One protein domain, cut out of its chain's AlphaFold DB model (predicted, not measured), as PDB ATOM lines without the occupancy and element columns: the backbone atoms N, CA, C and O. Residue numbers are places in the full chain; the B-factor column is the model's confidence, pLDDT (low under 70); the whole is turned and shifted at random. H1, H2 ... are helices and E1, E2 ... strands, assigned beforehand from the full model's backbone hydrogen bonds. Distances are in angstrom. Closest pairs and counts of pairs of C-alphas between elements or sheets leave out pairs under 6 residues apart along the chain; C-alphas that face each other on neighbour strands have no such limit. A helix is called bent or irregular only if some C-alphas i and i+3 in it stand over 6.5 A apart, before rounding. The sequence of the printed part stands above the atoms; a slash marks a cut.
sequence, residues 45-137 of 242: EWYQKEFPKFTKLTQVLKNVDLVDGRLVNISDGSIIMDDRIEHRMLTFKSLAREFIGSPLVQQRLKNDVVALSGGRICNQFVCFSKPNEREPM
ATOM      1  N   GLU A  45     115.193 115.685  78.205       90.00
ATOM      2  CA  GLU A  45     114.720 114.632  79.102       90.00
ATOM      3  C   GLU A  45     115.887 113.957  79.836       90.00
ATOM      4  O   GLU A  45     115.769 113.615  81.015       90.00
ATOM      5  N   TRP A  46     117.039 113.818  79.171       92.19
ATOM      6  CA  TRP A  46     118.247 113.262  79.776       92.19
ATOM      7  C   TRP A  46     118.747 114.161  80.909       92.19
ATOM      8  O   TRP A  46     118.961 113.682  82.024       92.19
ATOM      9  N   TYR A  47     118.835 115.476  80.673       90.31
ATOM     10  CA  TYR A  47     119.271 116.425  81.703       90.31
ATOM     11  C   TYR A  47     118.328 116.418  82.910       90.31
ATOM     12  O   TYR A  47     118.794 116.401  84.047       90.31
ATOM     13  N   GLN A  48     117.011 116.369  82.686       90.50
ATOM     14  CA  GLN A  48     116.028 116.290  83.774       90.50
ATOM     15  C   GLN A  48     116.185 115.012  84.608       90.50
ATOM     16  O   GLN A  48     116.086 115.056  85.834       90.50
ATOM     17  N   LYS A  49     116.466 113.882  83.954       94.00
ATOM     18  CA  LYS A  49     116.654 112.585  84.611       94.00
ATOM     19  C   LYS A  49     117.964 112.497  85.399       94.00
ATOM     20  O   LYS A  49     117.997 111.886  86.467       94.00
ATOM     21  N   GLU A  50     119.047 113.073  84.880       93.31
ATOM     22  CA  GLU A  50     120.385 112.950  85.471       93.31
ATOM     23  C   GLU A  50     120.705 114.050  86.496       93.31
ATOM     24  O   GLU A  50     121.540 113.842  87.381       93.31
ATOM     25  N   PHE A  51     119.999 115.185  86.463       93.06
ATOM     26  CA  PHE A  51     120.228 116.297  87.390       93.06
ATOM     27  C   PHE A  51     120.119 115.904  88.877       93.06
ATOM     28  O   PHE A  51     121.028 116.245  89.635       93.06
ATOM     29  N   PRO A  52     119.123 115.108  89.327       95.75
ATOM     30  CA  PRO A  52     119.070 114.655  90.719       95.75
ATOM     31  C   PRO A  52     120.300 113.842  91.142       95.75
ATOM     32  O   PRO A  52     120.760 113.950  92.282       95.75
ATOM     33  N   LYS A  53     120.866 113.038  90.228       95.12
ATOM     34  CA  LYS A  53     122.095 112.282  90.506       95.12
ATOM     35  C   LYS A  53     123.286 113.221  90.637       95.12
ATOM     36  O   LYS A  53     124.071 113.060  91.569       95.12
ATOM     37  N   PHE A  54     123.386 114.213  89.752       94.31
ATOM     38  CA  PHE A  54     124.417 115.244  89.817       94.31
ATOM     39  C   PHE A  54     124.371 115.994  91.155       94.31
ATOM     40  O   PHE A  54     125.371 116.025  91.868       94.31
ATOM     41  N   THR A  55     123.197 116.479  91.574       95.19
ATOM     42  CA  THR A  55     123.020 117.165  92.866       95.19
ATOM     43  C   THR A  55     123.413 116.287  94.054       95.19
ATOM     44  O   THR A  55     124.088 116.749  94.976       95.19
ATOM     45  N   LYS A  56     123.034 115.002  94.034       96.88
ATOM     46  CA  LYS A  56     123.405 114.055  95.092       96.88
ATOM     47  C   LYS A  56     124.920 113.852  95.166       96.88
ATOM     48  O   LYS A  56     125.472 113.794  96.263       96.88
ATOM     49  N   LEU A  57     125.597 113.757  94.022       96.69
ATOM     50  CA  LEU A  57     127.054 113.644  93.972       96.69
ATOM     51  C   LEU A  57     127.736 114.905  94.512       96.69
ATOM     52  O   LEU A  57     128.652 114.767  95.316       96.69
ATOM     53  N   THR A  58     127.243 116.104  94.177       95.50
ATOM     54  CA  THR A  58     127.756 117.371  94.729       95.50
ATOM     55  C   THR A  58     127.726 117.383  96.257       95.50
ATOM     56  O   THR A  58     128.679 117.812  96.899       95.50
ATOM     57  N   GLN A  59     126.642 116.886  96.860       95.81
ATOM     58  CA  GLN A  59     126.515 116.825  98.319       95.81
ATOM     59  C   GLN A  59     127.482 115.815  98.942       95.81
ATOM     60  O   GLN A  59     128.127 116.110  99.945       95.81
ATOM     61  N   VAL A  60     127.598 114.628  98.342       95.25
ATOM     62  CA  VAL A  60     128.479 113.556  98.830       95.25
ATOM     63  C   VAL A  60     129.959 113.929  98.709       95.25
ATOM     64  O   VAL A  60     130.755 113.515  99.545       95.25
ATOM     65  N   LEU A  61     130.327 114.702  97.686       96.00
ATOM     66  CA  LEU A  61     131.710 115.072  97.370       96.00
ATOM     67  C   LEU A  61     132.087 116.484  97.848       96.00
ATOM     68  O   LEU A  61     133.131 116.986  97.456       96.00
ATOM     69  N   LYS A  62     131.276 117.128  98.699       94.00
ATOM     70  CA  LYS A  62     131.422 118.547  99.087       94.00
ATOM     71  C   LYS A  62     132.838 118.959  99.528       94.00
ATOM     72  O   LYS A  62     133.239 120.087  99.269       94.00
ATOM     73  N   ASN A  63     133.567 118.062 100.190       94.56
ATOM     74  CA  ASN A  63     134.912 118.321 100.715       94.56
ATOM     75  C   ASN A  63     135.986 117.468 100.026       94.56
ATOM     76  O   ASN A  63     137.067 117.301 100.576       94.56
ATOM     77  N   VAL A  64     135.686 116.880  98.870       95.19
ATOM     78  CA  VAL A  64     136.595 115.984  98.153       95.19
ATOM     79  C   VAL A  64     136.982 116.629  96.834       95.19
ATOM     80  O   VAL A  64     136.110 117.021  96.064       95.19
ATOM     81  N   ASP A  65     138.277 116.664  96.546       92.25
ATOM     82  CA  ASP A  65     138.807 117.060  95.245       92.25
ATOM     83  C   ASP A  65     139.702 115.960  94.659       92.25
ATOM     84  O   ASP A  65     140.124 115.047  95.367       92.25
ATOM     85  N   LEU A  66     139.966 116.024  93.355       89.44
ATOM     86  CA  LEU A  66     140.898 115.156  92.640       89.44
ATOM     87  C   LEU A  66     142.009 116.019  92.037       89.44
ATOM     88  O   LEU A  66     141.837 116.566  90.941       89.44
ATOM     89  N   VAL A  67     143.131 116.086  92.753       84.62
ATOM     90  CA  VAL A  67     144.320 116.892  92.445       84.62
ATOM     91  C   VAL A  67     145.443 115.956  92.013       84.62
ATOM     92  O   VAL A  67     145.739 114.984  92.704       84.62
ATOM     93  N   ASP A  68     146.036 116.200  90.842       79.56
ATOM     94  CA  ASP A  68     147.130 115.388  90.278       79.56
ATOM     95  C   ASP A  68     146.861 113.870  90.279       79.56
ATOM     96  O   ASP A  68     147.743 113.041  90.507       79.56
ATOM     97  N   GLY A  69     145.601 113.500  90.039       83.56
ATOM     98  CA  GLY A  69     145.156 112.106  90.017       83.56
ATOM     99  C   GLY A  69     144.973 111.467  91.395       83.56
ATOM    100  O   GLY A  69     144.734 110.267  91.464       83.56
ATOM    101  N   ARG A  70     145.053 112.232  92.489       90.31
ATOM    102  CA  ARG A  70     144.821 111.751  93.859       90.31
ATOM    103  C   ARG A  70     143.618 112.438  94.475       90.31
ATOM    104  O   ARG A  70     143.429 113.642  94.306       90.31
ATOM    105  N   LEU A  71     142.807 111.676  95.199       94.31
ATOM    106  CA  LEU A  71     141.715 112.261  95.960       94.31
ATOM    107  C   LEU A  71     142.245 112.918  97.230       94.31
ATOM    108  O   LEU A  71     143.025 112.314  97.968       94.31
ATOM    109  N   VAL A  72     141.777 114.132  97.496       94.62
ATOM    110  CA  VAL A  72     142.193 114.941  98.640       94.62
ATOM    111  C   VAL A  72     140.959 115.471  99.361       94.62
ATOM    112  O   VAL A  72     140.008 115.931  98.728       94.62
ATOM    113  N   ASN A  73     140.966 115.410 100.690       93.31
ATOM    114  CA  ASN A  73     140.001 116.125 101.510       93.31
ATOM    115  C   ASN A  73     140.420 117.598 101.612       93.31
ATOM    116  O   ASN A  73     141.478 117.918 102.143       93.31
ATOM    117  N   ILE A  74     139.575 118.506 101.133       92.56
ATOM    118  CA  ILE A  74     139.858 119.948 101.096       92.56
ATOM    119  C   ILE A  74     139.975 120.542 102.512       92.56
ATOM    120  O   ILE A  74     140.644 121.550 102.707       92.56
ATOM    121  N   SER A  75     139.323 119.938 103.512       91.50
ATOM    122  CA  SER A  75     139.283 120.489 104.875       91.50
ATOM    123  C   SER A  75     140.600 120.330 105.636       91.50
ATOM    124  O   SER A  75     140.927 121.183 106.455       91.50
ATOM    125  N   ASP A  76     141.338 119.248 105.393       91.56
ATOM    126  CA  ASP A  76     142.553 118.899 106.143       91.56
ATOM    127  C   ASP A  76     143.751 118.521 105.250       91.56
ATOM    128  O   ASP A  76     144.841 118.267 105.757       91.56
ATOM    129  N   GLY A  77     143.573 118.492 103.927       89.75
ATOM    130  CA  GLY A  77     144.607 118.128 102.957       89.75
ATOM    131  C   GLY A  77     144.952 116.636 102.926       89.75
ATOM    132  O   GLY A  77     145.918 116.250 102.268       89.75
ATOM    133  N   SER A  78     144.203 115.782 103.631       90.88
ATOM    134  CA  SER A  78     144.489 114.347 103.695       90.88
ATOM    135  C   SER A  78     144.188 113.635 102.373       90.88
ATOM    136  O   SER A  78     143.233 113.957 101.664       90.88
ATOM    137  N   ILE A  79     145.009 112.633 102.041       93.50
ATOM    138  CA  ILE A  79     144.796 111.788 100.862       93.50
ATOM    139  C   ILE A  79     143.708 110.760 101.177       93.50
ATOM    140  O   ILE A  79     143.798 110.022 102.159       93.50
ATOM    141  N   ILE A  80     142.703 110.675 100.309       93.50
ATOM    142  CA  ILE A  80     141.610 109.708 100.409       93.50
ATOM    143  C   ILE A  80     141.933 108.515  99.509       93.50
ATOM    144  O   ILE A  80     142.079 108.667  98.299       93.50
ATOM    145  N   MET A  81     141.994 107.313 100.083       92.38
ATOM    146  CA  MET A  81     142.102 106.062  99.324       92.38
ATOM    147  C   MET A  81     140.818 105.242  99.483       92.38
ATOM    148  O   MET A  81     140.750 104.318 100.290       92.38
ATOM    149  N   ASP A  82     139.773 105.633  98.754       92.94
ATOM    150  CA  ASP A  82     138.502 104.900  98.661       92.94
ATOM    151  C   ASP A  82     138.050 104.873  97.193       92.94
ATOM    152  O   ASP A  82     137.547 105.872  96.668       92.94
ATOM    153  N   ASP A  83     138.181 103.709  96.550       91.88
ATOM    154  CA  ASP A  83     137.815 103.468  95.146       91.88
ATOM    155  C   ASP A  83     136.359 103.853  94.837       91.88
ATOM    156  O   ASP A  83     136.008 104.258  93.727       91.88
ATOM    157  N   ARG A  84     135.458 103.752  95.824       94.06
ATOM    158  CA  ARG A  84     134.051 104.130  95.649       94.06
ATOM    159  C   ARG A  84     133.891 105.645  95.613       94.06
ATOM    160  O   ARG A  84     133.019 106.138  94.896       94.06
ATOM    161  N   ILE A  85     134.674 106.385  96.397       93.75
ATOM    162  CA  ILE A  85     134.698 107.852  96.332       93.75
ATOM    163  C   ILE A  85     135.344 108.299  95.022       93.75
ATOM    164  O   ILE A  85     134.819 109.203  94.376       93.75
ATOM    165  N   GLU A  86     136.389 107.606  94.575       92.88
ATOM    166  CA  GLU A  86     137.027 107.860  93.282       92.88
ATOM    167  C   GLU A  86     136.043 107.667  92.131       92.88
ATOM    168  O   GLU A  86     135.826 108.578  91.332       92.88
ATOM    169  N   HIS A  87     135.330 106.542  92.108       93.19
ATOM    170  CA  HIS A  87     134.312 106.282  91.097       93.19
ATOM    171  C   HIS A  87     133.195 107.342  91.091       93.19
ATOM    172  O   HIS A  87     132.758 107.803  90.029       93.19
ATOM    173  N   ARG A  88     132.741 107.775  92.276       95.06
ATOM    174  CA  ARG A  88     131.761 108.866  92.412       95.06
ATOM    175  C   ARG A  88     132.301 110.182  91.865       95.06
ATOM    176  O   ARG A  88     131.563 110.876  91.169       95.06
ATOM    177  N   MET A  89     133.562 110.504  92.139       95.12
ATOM    178  CA  MET A  89     134.227 111.698  91.620       95.12
ATOM    179  C   MET A  89     134.341 111.660  90.093       95.12
ATOM    180  O   MET A  89     134.003 112.633  89.422       95.12
ATOM    181  N   LEU A  90     134.731 110.522  89.515       91.50
ATOM    182  CA  LEU A  90     134.802 110.355  88.061       91.50
ATOM    183  C   LEU A  90     133.422 110.476  87.397       91.50
ATOM    184  O   LEU A  90     133.288 111.126  86.357       91.50
ATOM    185  N   THR A  91     132.380 109.921  88.020       93.19
ATOM    186  CA  THR A  91     130.992 110.077  87.550       93.19
ATOM    187  C   THR A  91     130.549 111.533  87.636       93.19
ATOM    188  O   THR A  91     129.995 112.066  86.677       93.19
ATOM    189  N   PHE A  92     130.842 112.201  88.753       95.06
ATOM    190  CA  PHE A  92     130.545 113.615  88.947       95.06
ATOM    191  C   PHE A  92     131.205 114.481  87.872       95.06
ATOM    192  O   PHE A  92     130.508 115.245  87.208       95.06
ATOM    193  N   LYS A  93     132.515 114.316  87.637       92.19
ATOM    194  CA  LYS A  93     133.244 115.047  86.589       92.19
ATOM    195  C   LYS A  93     132.655 114.780  85.204       92.19
ATOM    196  O   LYS A  93     132.560 115.698  84.400       92.19
ATOM    197  N   SER A  94     132.221 113.550  84.933       89.81
ATOM    198  CA  SER A  94     131.618 113.188  83.644       89.81
ATOM    199  C   SER A  94     130.253 113.827  83.420       89.81
ATOM    200  O   SER A  94     130.025 114.421  82.372       89.81
ATOM    201  N   LEU A  95     129.383 113.805  84.431       92.31
ATOM    202  CA  LEU A  95     128.114 114.530  84.380       92.31
ATOM    203  C   LEU A  95     128.345 116.040  84.265       92.31
ATOM    204  O   LEU A  95     127.693 116.691  83.454       92.31
ATOM    205  N   ALA A  96     129.293 116.595  85.026       92.44
ATOM    206  CA  ALA A  96     129.628 118.015  84.975       92.44
ATOM    207  C   ALA A  96     130.000 118.456  83.553       92.44
ATOM    208  O   ALA A  96     129.481 119.468  83.088       92.44
ATOM    209  N   ARG A  97     130.829 117.677  82.838       90.88
ATOM    210  CA  ARG A  97     131.158 117.948  81.428       90.88
ATOM    211  C   ARG A  97     129.899 118.044  80.571       90.88
ATOM    212  O   ARG A  97     129.752 118.995  79.807       90.88
ATOM    213  N   GLU A  98     128.969 117.110  80.718       90.19
ATOM    214  CA  GLU A  98     127.746 117.112  79.914       90.19
ATOM    215  C   GLU A  98     126.831 118.302  80.243       90.19
ATOM    216  O   GLU A  98     126.363 118.997  79.343       90.19
ATOM    217  N   PHE A  99     126.659 118.632  81.527       91.25
ATOM    218  CA  PHE A  99     125.885 119.804  81.950       91.25
ATOM    219  C   PHE A  99     126.510 121.133  81.502       91.25
ATOM    220  O   PHE A  99     125.776 122.033  81.088       91.25
ATOM    221  N   ILE A 100     127.842 121.263  81.536       90.88
ATOM    222  CA  ILE A 100     128.555 122.465  81.069       90.88
ATOM    223  C   ILE A 100     128.276 122.730  79.588       90.88
ATOM    224  O   ILE A 100     128.089 123.880  79.199       90.88
ATOM    225  N   GLY A 101     128.208 121.686  78.761       87.88
ATOM    226  CA  GLY A 101     127.880 121.838  77.340       87.88
ATOM    227  C   GLY A 101     126.394 121.915  77.027       87.88
ATOM    228  O   GLY A 101     126.042 122.001  75.852       87.88
ATOM    229  N   SER A 102     125.516 121.881  78.032       89.31
ATOM    230  CA  SER A 102     124.081 121.990  77.783       89.31
ATOM    231  C   SER A 102     123.744 123.334  77.115       89.31
ATOM    232  O   SER A 102     124.342 124.362  77.464       89.31
ATOM    233  N   PRO A 103     122.751 123.382  76.203       87.31
ATOM    234  CA  PRO A 103     122.401 124.610  75.489       87.31
ATOM    235  C   PRO A 103     122.089 125.786  76.422       87.31
ATOM    236  O   PRO A 103     122.474 126.919  76.146       87.31
ATOM    237  N   LEU A 104     121.447 125.511  77.563       87.75
ATOM    238  CA  LEU A 104     121.093 126.524  78.554       87.75
ATOM    239  C   LEU A 104     122.329 127.129  79.239       87.75
ATOM    240  O   LEU A 104     122.407 128.347  79.399       87.75
ATOM    241  N   VAL A 105     123.294 126.295  79.641       89.25
ATOM    242  CA  VAL A 105     124.533 126.767  80.280       89.25
ATOM    243  C   VAL A 105     125.379 127.541  79.277       89.25
ATOM    244  O   VAL A 105     125.826 128.642  79.588       89.25
ATOM    245  N   GLN A 106     125.521 127.033  78.053       87.25
ATOM    246  CA  GLN A 106     126.258 127.709  76.984       87.25
ATOM    247  C   GLN A 106     125.628 129.055  76.602       87.25
ATOM    248  O   GLN A 106     126.335 130.050  76.432       87.25
ATOM    249  N   GLN A 107     124.295 129.132  76.537       86.50
ATOM    250  CA  GLN A 107     123.588 130.392  76.302       86.50
ATOM    251  C   GLN A 107     123.830 131.396  77.435       86.50
ATOM    252  O   GLN A 107     124.063 132.575  77.170       86.50
ATOM    253  N   ARG A 108     123.810 130.941  78.692       88.12
ATOM    254  CA  ARG A 108     124.093 131.800  79.845       88.12
ATOM    255  C   ARG A 108     125.531 132.316  79.831       88.12
ATOM    256  O   ARG A 108     125.724 133.521  79.934       88.12
ATOM    257  N   LEU A 109     126.507 131.435  79.612       85.81
ATOM    258  CA  LEU A 109     127.919 131.808  79.483       85.81
ATOM    259  C   LEU A 109     128.120 132.855  78.383       85.81
ATOM    260  O   LEU A 109     128.795 133.858  78.597       85.81
ATOM    261  N   LYS A 110     127.473 132.670  77.227       83.75
ATOM    262  CA  LYS A 110     127.509 133.644  76.132       83.75
ATOM    263  C   LYS A 110     126.973 135.012  76.565       83.75
ATOM    264  O   LYS A 110     127.597 136.025  76.261       83.75
ATOM    265  N   ASN A 111     125.840 135.053  77.264       84.50
ATOM    266  CA  ASN A 111     125.239 136.305  77.727       84.50
ATOM    267  C   ASN A 111     126.121 137.020  78.762       84.50
ATOM    268  O   ASN A 111     126.312 138.231  78.664       84.50
ATOM    269  N   ASP A 112     126.700 136.273  79.703       84.06
ATOM    270  CA  ASP A 112     127.572 136.821  80.746       84.06
ATOM    271  C   ASP A 112     128.851 137.426  80.135       84.06
ATOM    272  O   ASP A 112     129.251 138.537  80.489       84.06
ATOM    273  N   VAL A 113     129.452 136.760  79.141       78.38
ATOM    274  CA  VAL A 113     130.615 137.283  78.398       78.38
ATOM    275  C   VAL A 113     130.271 138.570  77.644       78.38
ATOM    276  O   VAL A 113     131.061 139.520  77.646       78.38
ATOM    277  N   VAL A 114     129.092 138.636  77.017       78.88
ATOM    278  CA  VAL A 114     128.628 139.848  76.322       78.88
ATOM    279  C   VAL A 114     128.445 141.006  77.307       78.88
ATOM    280  O   VAL A 114     128.880 142.120  77.014       78.88
ATOM    281  N   ALA A 115     127.866 140.745  78.483       80.69
ATOM    282  CA  ALA A 115     127.681 141.752  79.525       80.69
ATOM    283  C   ALA A 115     129.021 142.293  80.055       80.69
ATOM    284  O   ALA A 115     129.195 143.506  80.173       80.69
ATOM    285  N   LEU A 116     129.993 141.410  80.307       76.12
ATOM    286  CA  LEU A 116     131.333 141.785  80.777       76.12
ATOM    287  C   LEU A 116     132.141 142.577  79.739       76.12
ATOM    288  O   LEU A 116     132.967 143.409  80.105       76.12
ATOM    289  N   SER A 117     131.900 142.347  78.447       67.81
ATOM    290  CA  SER A 117     132.660 142.994  77.366       67.81
ATOM    291  C   SER A 117     132.210 144.430  77.064       67.81
ATOM    292  O   SER A 117     132.759 145.068  76.164       67.81
ATOM    293  N   GLY A 118     131.208 144.958  77.781       64.56
ATOM    294  CA  GLY A 118     130.737 146.338  77.618       64.56
ATOM    295  C   GLY A 118     130.321 146.679  76.181       64.56
ATOM    296  O   GLY A 118     130.551 147.795  75.723       64.56
ATOM    297  N   GLY A 119     129.794 145.703  75.432       59.03
ATOM    298  CA  GLY A 119     129.393 145.881  74.033       59.03
ATOM    299  C   GLY A 119     130.540 145.923  73.013       59.03
ATOM    300  O   GLY A 119     130.275 146.070  71.821       59.03
ATOM    301  N   ARG A 120     131.807 145.759  73.423       58.34
ATOM    302  CA  ARG A 120     132.893 145.511  72.465       58.34
ATOM    303  C   ARG A 120     132.741 144.102  71.912       58.34
ATOM    304  O   ARG A 120     132.569 143.149  72.671       58.34
ATOM    305  N   ILE A 121     132.829 143.973  70.590       50.00
ATOM    306  CA  ILE A 121     132.862 142.686  69.891       50.00
ATOM    307  C   ILE A 121     134.211 142.026  70.212       50.00
ATOM    308  O   ILE A 121     135.147 142.047  69.417       50.00
ATOM    309  N   CYS A 122     134.350 141.474  71.415       50.19
ATOM    310  CA  CYS A 122     135.301 140.401  71.630       50.19
ATOM    311  C   CYS A 122     134.796 139.232  70.790       50.19
ATOM    312  O   CYS A 122     133.625 138.859  70.904       50.19
ATOM    313  N   ASN A 123     135.656 138.694  69.919       55.22
ATOM    314  CA  ASN A 123     135.382 137.456  69.195       55.22
ATOM    315  C   ASN A 123     134.704 136.483  70.152       55.22
ATOM    316  O   ASN A 123     135.244 136.231  71.228       55.22
ATOM    317  N   GLN A 124     133.504 136.043  69.774       59.47
ATOM    318  CA  GLN A 124     132.569 135.271  70.580       59.47
ATOM    319  C   GLN A 124     133.331 134.211  71.390       59.47
ATOM    320  O   GLN A 124     133.719 133.176  70.853       59.47
ATOM    321  N   PHE A 125     133.624 134.500  72.660       58.78
ATOM    322  CA  PHE A 125     134.433 133.614  73.492       58.78
ATOM    323  C   PHE A 125     133.512 132.503  73.990       58.78
ATOM    324  O   PHE A 125     132.945 132.580  75.077       58.78
ATOM    325  N   VAL A 126     133.257 131.522  73.122       66.06
ATOM    326  CA  VAL A 126     132.415 130.364  73.433       66.06
ATOM    327  C   VAL A 126     133.331 129.212  73.818       66.06
ATOM    328  O   VAL A 126     133.742 128.415  72.978       66.06
ATOM    329  N   CYS A 127     133.715 129.168  75.090       71.56
ATOM    330  CA  CYS A 127     134.492 128.059  75.632       71.56
ATOM    331  C   CYS A 127     133.590 126.912  76.075       71.56
ATOM    332  O   CYS A 127     132.485 127.130  76.570       71.56
ATOM    333  N   PHE A 128     134.123 125.693  75.974       82.00
ATOM    334  CA  PHE A 128     133.473 124.459  76.416       82.00
ATOM    335  C   PHE A 128     132.233 124.085  75.594       82.00
ATOM    336  O   PHE A 128     131.429 123.255  76.019       82.00
ATOM    337  N   SER A 129     132.094 124.669  74.402       78.81
ATOM    338  CA  SER A 129     130.981 124.389  73.490       78.81
ATOM    339  C   SER A 129     131.130 122.991  72.909       78.81
ATOM    340  O   SER A 129     130.186 122.204  72.836       78.81
ATOM    341  N   LYS A 130     132.358 122.671  72.502       82.06
ATOM    342  CA  LYS A 130     132.672 121.403  71.860       82.06
ATOM    343  C   LYS A 130     132.950 120.342  72.925       82.06
ATOM    344  O   LYS A 130     133.521 120.665  73.968       82.06
ATOM    345  N   PRO A 131     132.579 119.072  72.704       80.38
ATOM    346  CA  PRO A 131     132.888 118.010  73.662       80.38
ATOM    347  C   PRO A 131     134.388 117.862  73.940       80.38
ATOM    348  O   PRO A 131     134.784 117.733  75.093       80.38
ATOM    349  N   ASN A 132     135.236 117.995  72.914       80.12
ATOM    350  CA  ASN A 132     136.694 117.923  73.068       80.12
ATOM    351  C   ASN A 132     137.280 119.032  73.964       80.12
ATOM    352  O   ASN A 132     138.323 118.826  74.574       80.12
ATOM    353  N   GLU A 133     136.614 120.185  74.080       81.06
ATOM    354  CA  GLU A 133     137.024 121.275  74.972       81.06
ATOM    355  C   GLU A 133     136.734 120.962  76.445       81.06
ATOM    356  O   GLU A 133     137.291 121.592  77.341       81.06
ATOM    357  N   ARG A 134     135.837 120.013  76.714       85.75
ATOM    358  CA  ARG A 134     135.404 119.659  78.067       85.75
ATOM    359  C   ARG A 134     136.168 118.472  78.635       85.75
ATOM    360  O   ARG A 134     136.135 118.280  79.847       85.75
ATOM    361  N   GLU A 135     136.830 117.683  77.794       83.25
ATOM    362  CA  GLU A 135     137.559 116.489  78.217       83.25
ATOM    363  C   GLU A 135     138.762 116.810  79.123       83.25
ATOM    364  O   GLU A 135     139.351 117.892  79.031       83.25
ATOM    365  N   PRO A 136     139.147 115.884  80.025       79.00
ATOM    366  CA  PRO A 136     140.323 116.058  80.861       79.00
ATOM    367  C   PRO A 136     141.570 116.311  80.010       79.00
ATOM    368  O   PRO A 136     141.909 115.519  79.132       79.00
ATOM    369  N   MET A 137     142.287 117.394  80.311       77.69
ATOM    370  CA  MET A 137     143.562 117.703  79.671       77.69
ATOM    371  C   MET A 137     144.695 117.635  80.693       77.69
ATOM    372  O   MET A 137     144.559 118.101  81.824       77.69
TER     373      MET A 137
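AT A GLANCE: This is residues 45 to 137 of the 242 residues of the protein "uncharacterized protein LOC110745912" of Prunus avium (UniProt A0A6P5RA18). The long helix H2 makes the middle of a loose domain: H1 crosses it on a slant, the small hairpin of E1 and E2 lies near its residues 83 to 93, and H3 turns off at a corner beyond its last residues. A long link then folds back from the far end of H3 to the short H4, which packs on residues 97 to 100 of H2; residues 115 to 121 stick out. The 93 printed residues run H1, E1, E2, H2, H3, H4, mostly helix, with one antiparallel sheet, E1 - E2. The radius of gyration of the C-alphas is 16.3 A, and the spans are 48 by 32 by 23 A.

HOW THE PARTS SIT: H1, residues 45 to 60, touches H2, residues 83 to 100, at a steep tilt of 44 degrees, opposite ways; the closest C-alphas, of Leu 57 and Phe 92, are 6.1 A apart. E1, residues 64 to 67, and E2, residues 70 to 73, form an antiparallel hairpin, with N 65 and O 72 within hydrogen-bond range at 2.9 A. The closest C-alphas of E1 and H2, Leu 66 and Met 89, are 7.6 A apart. H3, residues 103 to 116, is close to H2 but not clearly touching, with C-alphas 100 and 106 closest at 7.0 A; the steep tilt is 67 degrees, only just short of about perpendicular. H4, residues 131 to 134, only just touches H2, with 3 pairs of C-alphas within 8 A, the closest Arg 97 and Arg 134 at 5.7 A. H3 and H4 are apart. Every O i to N i+4 pair is within hydrogen-bond range in H2 and H3, 10 of 12 are in H1, and H4 is too short for such a pair.

IN THESE COORDINATES: H1 begins at C-alpha 45 (114.720, 114.632, 79.102) and spans 24.1 A; it has a kink of 29 degrees near residue 52 and is irregular, but only just, C-alphas 49 and 52 being 6.9 A apart. H2 spans 25.4 A and H3 20.1 A. H4 ends at C-alpha 134 (135.404, 119.659, 78.067).

THE WHOLE: The C-alphas of Met 81 and Gly 119, the two farthest apart, are 48.9 A apart. The printed part has no cut. The link from H3 to H4, 14 residues, is long, and pLDDT is under 70 at residues 117 to 126.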